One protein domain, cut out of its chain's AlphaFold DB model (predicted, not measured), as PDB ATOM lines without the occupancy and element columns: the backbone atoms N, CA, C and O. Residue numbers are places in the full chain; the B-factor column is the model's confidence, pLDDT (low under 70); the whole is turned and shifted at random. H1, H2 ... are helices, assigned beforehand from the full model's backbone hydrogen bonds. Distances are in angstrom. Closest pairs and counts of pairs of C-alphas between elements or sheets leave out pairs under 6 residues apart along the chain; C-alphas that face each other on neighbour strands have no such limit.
ATOM      1  N   GLU A  16      85.624  42.288  -1.003       95.94
ATOM      2  CA  GLU A  16      84.391  42.753  -0.370       95.94
ATOM      3  C   GLU A  16      84.534  42.886   1.155       95.94
ATOM      4  O   GLU A  16      84.131  43.899   1.724       95.94
ATOM      5  N   GLN A  17      85.175  41.913   1.815       95.19
ATOM      6  CA  GLN A  17      85.446  41.982   3.255       95.19
ATOM      7  C   GLN A  17      86.363  43.157   3.613       95.19
ATOM      8  O   GLN A  17      86.149  43.813   4.634       95.19
ATOM      9  N   ILE A  18      87.368  43.439   2.777       94.44
ATOM     10  CA  ILE A  18      88.253  44.597   2.950       94.44
ATOM     11  C   ILE A  18      87.448  45.895   2.813       94.44
ATOM     12  O   ILE A  18      87.522  46.745   3.702       94.44
ATOM     13  N   GLU A  19      86.636  46.027   1.760       94.38
ATOM     14  CA  GLU A  19      85.855  47.239   1.484       94.38
ATOM     15  C   GLU A  19      84.799  47.540   2.560       94.38
ATOM     16  O   GLU A  19      84.558  48.695   2.908       94.38
ATOM     17  N   GLN A  20      84.201  46.507   3.158       95.44
ATOM     18  CA  GLN A  20      83.195  46.664   4.216       95.44
ATOM     19  C   GLN A  20      83.796  46.856   5.620       95.44
ATOM     20  O   GLN A  20      83.059  47.149   6.575       95.44
ATOM     21  N   SER A  21      85.115  46.706   5.767       96.56
ATOM     22  CA  SER A  21      85.801  46.770   7.057       96.56
ATOM     23  C   SER A  21      85.731  48.160   7.703       96.56
ATOM     24  O   SER A  21      85.709  49.196   7.035       96.56
ATOM     25  N   SER A  22      85.749  48.202   9.037       95.62
ATOM     26  CA  SER A  22      85.792  49.469   9.785       95.62
ATOM     27  C   SER A  22      87.055  50.282   9.496       95.62
ATOM     28  O   SER A  22      86.998  51.509   9.494       95.62
ATOM     29  N   VAL A  23      88.179  49.612   9.220       95.94
ATOM     30  CA  VAL A  23      89.439  50.278   8.864       95.94
ATOM     31  C   VAL A  23      89.312  50.978   7.516       95.94
ATOM     32  O   VAL A  23      89.680  52.143   7.414       95.94
ATOM     33  N   LYS A  24      88.729  50.325   6.501       96.25
ATOM     34  CA  LYS A  24      88.504  50.964   5.199       96.25
ATOM     35  C   LYS A  24      87.558  52.160   5.311       96.25
ATOM     36  O   LYS A  24      87.846  53.210   4.748       96.25
ATOM     37  N   LYS A  25      86.486  52.049   6.104       96.94
ATOM     38  CA  LYS A  25      85.586  53.182   6.401       96.94
ATOM     39  C   LYS A  25      86.334  54.367   7.017       96.94
ATOM     40  O   LYS A  25      86.110  55.501   6.609       96.94
ATOM     41  N   TYR A  26      87.248  54.102   7.948       97.88
ATOM     42  CA  TYR A  26      88.091  55.130   8.551       97.88
ATOM     43  C   TYR A  26      89.102  55.728   7.556       97.88
ATOM     44  O   TYR A  26      89.237  56.945   7.506       97.88
ATOM     45  N   MET A  27      89.745  54.923   6.700       97.56
ATOM     46  CA  MET A  27      90.626  55.427   5.629       97.56
ATOM     47  C   MET A  27      89.874  56.340   4.650       97.56
ATOM     48  O   MET A  27      90.359  57.419   4.325       97.56
ATOM     49  N   ASN A  28      88.664  55.956   4.236       97.31
ATOM     50  CA  ASN A  28      87.829  56.786   3.363       97.31
ATOM     51  C   ASN A  28      87.401  58.090   4.069       97.31
ATOM     52  O   ASN A  28      87.317  59.152   3.448       97.31
ATOM     53  N   TRP A  29      87.137  58.028   5.379       98.31
ATOM     54  CA  TRP A  29      86.859  59.217   6.183       98.31
ATOM     55  C   TRP A  29      88.082  60.140   6.276       98.31
ATOM     56  O   TRP A  29      87.918  61.352   6.149       98.31
ATOM     57  N   LEU A  30      89.291  59.591   6.445       98.38
ATOM     58  CA  LEU A  30      90.546  60.350   6.454       98.38
ATOM     59  C   LEU A  30      90.793  61.051   5.114       98.38
ATOM     60  O   LEU A  30      91.153  62.226   5.098       98.38
ATOM     61  N   GLU A  31      90.532  60.374   4.001       97.94
ATOM     62  CA  GLU A  31      90.621  60.974   2.671       97.94
ATOM     63  C   GLU A  31      89.646  62.152   2.543       97.94
ATOM     64  O   GLU A  31      90.050  63.266   2.215       97.94
ATOM     65  N   THR A  32      88.379  61.935   2.904       97.81
ATOM     66  CA  THR A  32      87.310  62.934   2.746       97.81
ATOM     67  C   THR A  32      87.478  64.146   3.670       97.81
ATOM     68  O   THR A  32      87.249  65.276   3.249       97.81
ATOM     69  N   ASN A  33      87.853  63.932   4.935       97.75
ATOM     70  CA  ASN A  33      87.830  64.978   5.968       97.75
ATOM     71  C   ASN A  33      89.210  65.566   6.270       97.75
ATOM     72  O   ASN A  33      89.301  66.663   6.819       97.75
ATOM     73  N   LYS A  34      90.289  64.839   5.956       97.25
ATOM     74  CA  LYS A  34      91.670  65.235   6.274       97.25
ATOM     75  C   LYS A  34      92.576  65.305   5.046       97.25
ATOM     76  O   LYS A  34      93.706  65.764   5.183       97.25
ATOM     77  N   GLY A  35      92.111  64.870   3.871       97.12
ATOM     78  CA  GLY A  35      92.934  64.796   2.661       97.12
ATOM     79  C   GLY A  35      94.082  63.787   2.775       97.12
ATOM     80  O   GLY A  35      95.078  63.919   2.070       97.12
ATOM     81  N   LEU A  36      93.979  62.819   3.694       97.12
ATOM     82  CA  LEU A  36      95.004  61.805   3.936       97.12
ATOM     83  C   LEU A  36      94.617  60.501   3.240       97.12
ATOM     84  O   LEU A  36      93.590  59.906   3.565       97.12
ATOM     85  N   THR A  37      95.455  60.044   2.315       96.88
ATOM     86  CA  THR A  37      95.246  58.813   1.546       96.88
ATOM     87  C   THR A  37      96.306  57.773   1.884       96.88
ATOM     88  O   THR A  37      97.460  58.097   2.160       96.88
ATOM     89  N   PHE A  38      95.895  56.507   1.871       96.31
ATOM     90  CA  PHE A  38      96.754  55.363   2.168       96.31
ATOM     91  C   PHE A  38      96.377  54.213   1.232       96.31
ATOM     92  O   PHE A  38      95.199  53.858   1.136       96.31
ATOM     93  N   GLU A  39      97.356  53.612   0.558       92.00
ATOM     94  CA  GLU A  39      97.126  52.521  -0.400       92.00
ATOM     95  C   GLU A  39      96.955  51.172   0.304       92.00
ATOM     96  O   GLU A  39      96.318  50.250  -0.212       92.00
ATOM     97  N   SER A  40      97.499  51.047   1.517       92.44
ATOM     98  CA  SER A  40      97.450  49.814   2.294       92.44
ATOM     99  C   SER A  40      97.301  50.058   3.794       92.44
ATOM    100  O   SER A  40      97.643  51.114   4.327       92.44
ATOM    101  N   HIS A  41      96.851  49.024   4.511       93.44
ATOM    102  CA  HIS A  41      96.873  49.019   5.976       93.44
ATOM    103  C   HIS A  41      98.288  49.258   6.531       93.44
ATOM    104  O   HIS A  41      98.439  49.894   7.569       93.44
ATOM    105  N   ALA A  42      99.327  48.756   5.854       96.00
ATOM    106  CA  ALA A  42     100.708  48.923   6.296       96.00
ATOM    107  C   ALA A  42     101.138  50.398   6.287       96.00
ATOM    108  O   ALA A  42     101.816  50.841   7.211       96.00
ATOM    109  N   GLU A  43     100.700  51.168   5.290       97.38
ATOM    110  CA  GLU A  43     100.954  52.609   5.227       97.38
ATOM    111  C   GLU A  43     100.184  53.378   6.297       97.38
ATOM    112  O   GLU A  43     100.775  54.212   6.982       97.38
ATOM    113  N   LEU A  44      98.901  53.050   6.502       97.88
ATOM    114  CA  LEU A  44      98.104  53.634   7.585       97.88
ATOM    115  C   LEU A  44      98.755  53.373   8.951       97.88
ATOM    116  O   LEU A  44      98.863  54.283   9.770       97.88
ATOM    117  N   TRP A  45      99.203  52.138   9.196       98.06
ATOM    118  CA  TRP A  45      99.899  51.763  10.426       98.06
ATOM    119  C   TRP A  45     101.224  52.510  10.585       98.06
ATOM    120  O   TRP A  45     101.511  53.031  11.659       98.06
ATOM    121  N   LYS A  46     102.025  52.605   9.519       98.25
ATOM    122  CA  LYS A  46     103.284  53.355   9.548       98.25
ATOM    123  C   LYS A  46     103.034  54.820   9.905       98.25
ATOM    124  O   LYS A  46     103.696  55.366  10.784       98.25
ATOM    125  N   TRP A  47     102.036  55.442   9.284       98.31
ATOM    126  CA  TRP A  47     101.647  56.807   9.612       98.31
ATOM    127  C   TRP A  47     101.133  56.939  11.051       98.31
ATOM    128  O   TRP A  47     101.525  57.882  11.734       98.31
ATOM    129  N   SER A  48     100.332  55.992  11.553       98.00
ATOM    130  CA  SER A  48      99.767  56.082  12.907       98.00
ATOM    131  C   SER A  48     100.824  56.048  14.013       98.00
ATOM    132  O   SER A  48     100.636  56.663  15.064       98.00
ATOM    133  N   VAL A  49     101.958  55.383  13.771       97.06
ATOM    134  CA  VAL A  49     103.086  55.348  14.714       97.06
ATOM    135  C   VAL A  49     104.068  56.507  14.514       97.06
ATOM    136  O   VAL A  49     104.632  57.002  15.489       97.06
ATOM    137  N   GLU A  50     104.263  56.979  13.278       97.25
ATOM    138  CA  GLU A  50     105.167  58.099  12.973       97.25
ATOM    139  C   GLU A  50     104.547  59.465  13.315       97.25
ATOM    140  O   GLU A  50     105.244  60.379  13.771       97.25
ATOM    141  N   LYS A  51     103.232  59.614  13.126       97.06
ATOM    142  CA  LYS A  51     102.447  60.842  13.334       97.06
ATOM    143  C   LYS A  51     101.403  60.646  14.434       97.06
ATOM    144  O   LYS A  51     100.216  60.888  14.244       97.06
ATOM    145  N   LEU A  52     101.878  60.215  15.598       95.94
ATOM    146  CA  LEU A  52     101.058  59.755  16.716       95.94
ATOM    147  C   LEU A  52      99.964  60.744  17.168       95.94
ATOM    148  O   LEU A  52      98.811  60.346  17.303       95.94
ATOM    149  N   GLU A  53     100.288  62.018  17.395       97.12
ATOM    150  CA  GLU A  53      99.313  63.027  17.835       97.12
ATOM    151  C   GLU A  53      98.274  63.296  16.753       97.12
ATOM    152  O   GLU A  53      97.085  63.325  17.045       97.12
ATOM    153  N   GLN A  54      98.715  63.423  15.499       97.75
ATOM    154  CA  GLN A  54      97.815  63.609  14.363       97.75
ATOM    155  C   GLN A  54      96.860  62.416  14.237       97.75
ATOM    156  O   GLN A  54      95.656  62.594  14.081       97.75
ATOM    157  N   PHE A  55      97.375  61.192  14.356       98.25
ATOM    158  CA  PHE A  55      96.551  59.991  14.339       98.25
ATOM    159  C   PHE A  55      95.494  60.019  15.447       98.25
ATOM    160  O   PHE A  55      94.305  59.898  15.162       98.25
ATOM    161  N   TRP A  56      95.886  60.244  16.699       98.06
ATOM    162  CA  TRP A  56      94.936  60.240  17.811       98.06
ATOM    163  C   TRP A  56      93.950  61.415  17.786       98.06
ATOM    164  O   TRP A  56      92.807  61.233  18.203       98.06
ATOM    165  N   GLU A  57      94.327  62.569  17.231       98.19
ATOM    166  CA  GLU A  57      93.391  63.659  16.920       98.19
ATOM    167  C   GLU A  57      92.322  63.195  15.927       98.19
ATOM    168  O   GLU A  57      91.125  63.342  16.170       98.19
ATOM    169  N   THR A  58      92.726  62.539  14.836       98.31
ATOM    170  CA  THR A  58      91.758  62.026  13.859       98.31
ATOM    171  C   THR A  58      90.868  60.923  14.430       98.31
ATOM    172  O   THR A  58      89.702  60.844  14.060       98.31
ATOM    173  N   VAL A  59      91.370  60.090  15.349       98.00
ATOM    174  CA  VAL A  59      90.559  59.084  16.056       98.00
ATOM    175  C   VAL A  59      89.554  59.753  16.992       98.00
ATOM    176  O   VAL A  59      88.407  59.312  17.059       98.00
ATOM    177  N   TRP A  60      89.957  60.819  17.688       98.06
ATOM    178  CA  TRP A  60      89.061  61.618  18.525       98.06
ATOM    179  C   TRP A  60      87.901  62.192  17.707       98.06
ATOM    180  O   TRP A  60      86.742  62.092  18.112       98.06
ATOM    181  N   GLU A  61      88.198  62.754  16.539       97.88
ATOM    182  CA  GLU A  61      87.191  63.322  15.644       97.88
ATOM    183  C   GLU A  61      86.315  62.263  14.970       97.88
ATOM    184  O   GLU A  61      85.093  62.379  14.998       97.88
ATOM    185  N   TYR A  62      86.910  61.205  14.411       97.75
ATOM    186  CA  TYR A  62      86.176  60.103  13.781       97.75
ATOM    187  C   TYR A  62      85.279  59.366  14.780       97.75
ATOM    188  O   TYR A  62      84.175  58.936  14.454       97.75
ATOM    189  N   GLY A  63      85.753  59.228  16.019       95.50
ATOM    190  CA  GLY A  63      84.980  58.697  17.133       95.50
ATOM    191  C   GLY A  63      83.948  59.680  17.685       95.50
ATOM    192  O   GLY A  63      83.234  59.316  18.623       95.50
ATOM    193  N   GLU A  64      83.866  60.900  17.148       96.12
ATOM    194  CA  GLU A  64      82.991  61.986  17.597       96.12
ATOM    195  C   GLU A  64      83.065  62.183  19.119       96.12
ATOM    196  O   GLU A  64      82.041  62.281  19.798       96.12
ATOM    197  N   ILE A  65      84.268  62.110  19.700       96.56
ATOM    198  CA  ILE A  65      84.443  62.105  21.154       96.56
ATOM    199  C   ILE A  65      83.980  63.446  21.733       96.56
ATOM    200  O   ILE A  65      84.483  64.518  21.389       96.56
ATOM    201  N   GLN A  66      83.004  63.372  22.636       94.38
ATOM    202  CA  GLN A  66      82.405  64.527  23.286       94.38
ATOM    203  C   GLN A  66      83.138  64.812  24.591       94.38
ATOM    204  O   GLN A  66      83.403  63.922  25.397       94.38
ATOM    205  N   SER A  67      83.467  66.075  24.828       96.69
ATOM    206  CA  SER A  67      84.116  66.476  26.068       96.69
ATOM    207  C   SER A  67      83.465  67.732  26.624       96.69
ATOM    208  O   SER A  67      83.183  68.687  25.908       96.69
ATOM    209  N   SER A  68      83.219  67.716  27.931       96.69
ATOM    210  CA  SER A  68      82.715  68.864  28.693       96.69
ATOM    211  C   SER A  68      83.767  69.962  28.869       96.69
ATOM    212  O   SER A  68      83.438  71.104  29.183       96.69
ATOM    213  N   LYS A  69      85.043  69.608  28.695       97.12
ATOM    214  CA  LYS A  69      86.181  70.522  28.623       97.12
ATOM    215  C   LYS A  69      87.086  70.063  27.482       97.12
ATOM    216  O   LYS A  69      87.312  68.854  27.413       97.12
ATOM    217  N   PRO A  70      87.593  70.974  26.638       96.31
ATOM    218  CA  PRO A  70      88.492  70.619  25.546       96.31
ATOM    219  C   PRO A  70      89.865  70.180  26.076       96.31
ATOM    220  O   PRO A  70      90.266  70.579  27.171       96.31
ATOM    221  N   TYR A  71      90.591  69.384  25.288       97.62
ATOM    222  CA  TYR A  71      92.014  69.140  25.526       97.62
ATOM    223  C   TYR A  71      92.865  70.324  25.040       97.62
ATOM    224  O   TYR A  71      92.450  71.073  24.158       97.62
ATOM    225  N   THR A  72      94.068  70.484  25.593       97.06
ATOM    226  CA  THR A  72      95.039  71.506  25.158       97.06
ATOM    227  C   THR A  72      95.976  71.005  24.062       97.06
ATOM    228  O   THR A  72      96.387  71.770  23.196       97.06
ATOM    229  N   CYS A  73      96.320  69.720  24.095       97.06
ATOM    230  CA  CYS A  73      97.051  69.005  23.052       97.06
ATOM    231  C   CYS A  73      96.690  67.512  23.117       97.06
ATOM    232  O   CYS A  73      96.022  67.080  24.054       97.06
ATOM    233  N   VAL A  74      97.108  66.717  22.131       97.31
ATOM    234  CA  VAL A  74      96.804  65.273  22.092       97.31
ATOM    235  C   VAL A  74      97.710  64.468  23.023       97.31
ATOM    236  O   VAL A  74      97.239  63.570  23.714       97.31
ATOM    237  N   LEU A  75      99.004  64.786  23.056       95.62
ATOM    238  CA  LEU A  75      99.991  64.122  23.903       95.62
ATOM    239  C   LEU A  75     101.001  65.158  24.390       95.62
ATOM    240  O   LEU A  75     101.662  65.806  23.584       95.62
ATOM    241  N   GLU A  76     101.103  65.325  25.706       92.19
ATOM    242  CA  GLU A  76     101.987  66.328  26.314       92.19
ATOM    243  C   GLU A  76     103.455  65.881  26.312       92.19
ATOM    244  O   GLU A  76     104.336  66.600  25.852       92.19
ATOM    245  N   GLU A  77     103.718  64.662  26.792       89.81
ATOM    246  CA  GLU A  77     105.056  64.076  26.857       89.81
ATOM    247  C   GLU A  77     105.056  62.665  26.255       89.81
ATOM    248  O   GLU A  77     104.327  61.777  26.702       89.81
ATOM    249  N   ARG A  78     105.962  62.401  25.305       85.94
ATOM    250  CA  ARG A  78     106.224  61.049  24.771       85.94
ATOM    251  C   ARG A  78     107.164  60.236  25.671       85.94
ATOM    252  O   ARG A  78     108.109  59.608  25.197       85.94
ATOM    253  N   LYS A  79     106.943  60.270  26.986       89.75
ATOM    254  CA  LYS A  79     107.762  59.546  27.966       89.75
ATOM    255  C   LYS A  79     106.999  58.340  28.499       89.75
ATOM    256  O   LYS A  79     105.921  58.476  29.071       89.75
ATOM    257  N   MET A  80     107.576  57.150  28.333       84.25
ATOM    258  CA  MET A  80     107.005  55.914  28.874       84.25
ATOM    259  C   MET A  80     106.752  56.063  30.385       84.25
ATOM    260  O   MET A  80     107.557  56.675  31.088       84.25
ATOM    261  N   LEU A  81     105.613  55.545  30.863       86.31
ATOM    262  CA  LEU A  81     105.089  55.689  32.237       86.31
ATOM    263  C   LEU A  81     104.642  57.107  32.649       86.31
ATOM    264  O   LEU A  81     104.082  57.264  33.729       86.31
ATOM    265  N   ARG A  82     104.853  58.131  31.811       88.88
ATOM    266  CA  ARG A  82     104.414  59.521  32.051       88.88
ATOM    267  C   ARG A  82     103.633  60.120  30.877       88.88
ATOM    268  O   ARG A  82     103.438  61.328  30.832       88.88
ATOM    269  N   ALA A  83     103.201  59.291  29.928       92.50
ATOM    270  CA  ALA A  83     102.416  59.744  28.791       92.50
ATOM    271  C   ALA A  83     101.092  60.345  29.280       92.50
ATOM    272  O   ALA A  83     100.292  59.656  29.912       92.50
ATOM    273  N   ASN A  84     100.881  61.624  28.978       93.81
ATOM    274  CA  ASN A  84      99.685  62.366  29.351       93.81
ATOM    275  C   ASN A  84      98.881  62.693  28.088       93.81
ATOM    276  O   ASN A  84      99.259  63.568  27.305       93.81
ATOM    277  N   TRP A  85      97.816  61.923  27.873       96.19
ATOM    278  CA  TRP A  85      96.962  61.997  26.692       96.19
ATOM    279  C   TRP A  85      95.789  62.938  26.922       96.19
ATOM    280  O   TRP A  85      95.114  62.849  27.947       96.19
ATOM    281  N   PHE A  86      95.518  63.788  25.936       97.38
ATOM    282  CA  PHE A  86      94.423  64.754  25.938       97.38
ATOM    283  C   PHE A  86      94.332  65.580  27.240       97.38
ATOM    284  O   PHE A  86      93.242  65.697  27.813       97.38
ATOM    285  N   PRO A  87      95.448  66.151  27.747       97.19
ATOM    286  CA  PRO A  87      95.432  66.973  28.953       97.19
ATOM    287  C   PRO A  87      94.368  68.067  28.881       97.19
ATOM    288  O   PRO A  87      94.163  68.702  27.849       97.19
ATOM    289  N   GLY A  88      93.680  68.283  30.001       96.50
ATOM    290  CA  GLY A  88      92.592  69.256  30.115       96.50
ATOM    291  C   GLY A  88      91.220  68.725  29.695       96.50
ATOM    292  O   GLY A  88      90.213  69.216  30.222       96.50
ATOM    293  N   ALA A  89      91.154  67.690  28.847       97.75
ATOM    294  CA  ALA A  89      89.871  67.133  28.450       97.75
ATOM    295  C   ALA A  89      89.139  66.488  29.627       97.75
ATOM    296  O   ALA A  89      89.720  65.809  30.475       97.75
ATOM    297  N   ARG A  90      87.815  66.667  29.654       97.75
ATOM    298  CA  ARG A  90      86.939  66.007  30.628       97.75
ATOM    299  C   ARG A  90      85.756  65.367  29.929       97.75
ATOM    300  O   ARG A  90      84.919  66.070  29.366       97.75
ATOM    301  N   LEU A  91      85.650  64.050  30.040       97.25
ATOM    302  CA  LEU A  91      84.596  63.240  29.432       97.25
ATOM    303  C   LEU A  91      84.067  62.192  30.415       97.25
ATOM    304  O   LEU A  91      84.666  61.963  31.469       97.25
ATOM    305  N   ASN A  92      82.956  61.548  30.063       97.81
ATOM    306  CA  ASN A  92      82.428  60.404  30.794       97.81
ATOM    307  C   ASN A  92      82.256  59.191  29.866       97.81
ATOM    308  O   ASN A  92      81.659  59.288  28.795       97.81
TER     309      ASN A  92
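Overview. This is residues 16 to 92 of the 202 residues of a protein of Anoxybacillus sp. BCO1 (UniProt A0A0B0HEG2). Three helices, H2, H3 and H4, make a loose frame in which H3 and H4 form a corner, with little H1 at one end of the long axis and residues 63 to 92 at the other, a long loop folding back near Leu 81. The class is all helix: 77 residues with four named helices, H1 to H4, and no named strand. The whole is only just loose, close to compact, with a radius of gyration of the C-alphas of 14.1 A and spans of 40 by 27 by 21 A.

Along the chain. H1, residues 16 to 20, begins at C-alpha 16 (84.391, 42.753, -0.370). H2 is residues 22 to 34, 17.2 A; H3, 41 to 50, 14.1 A; H4, 52 to 62, 15.2 A, ending at C-alpha 62 (86.176, 60.103, 13.781).

Arrangement. H1 is close to H2 but not clearly touching, C-alphas 18 and 24 being closest at 6.8 A. H2, with residues 26 to 30 alone, only just touches H4, with 3 pairs of C-alphas within 8 A, Tyr 26 and Tyr 62 closest at 7.5 A, about perpendicular at 82 degrees. H3 and H4 only just touch, with 3 such pairs, only at the corner, C-alphas 48 and 55 closest at 5.3 A. In H1, H2, H3 and H4 every O i to N i+4 pair is within hydrogen-bond range.

Size, cuts and confidence. C-alphas 16 and 82 are farthest apart, 41.6 A. The printed part has no cut, and no printed residue is under 70 in pLDDT.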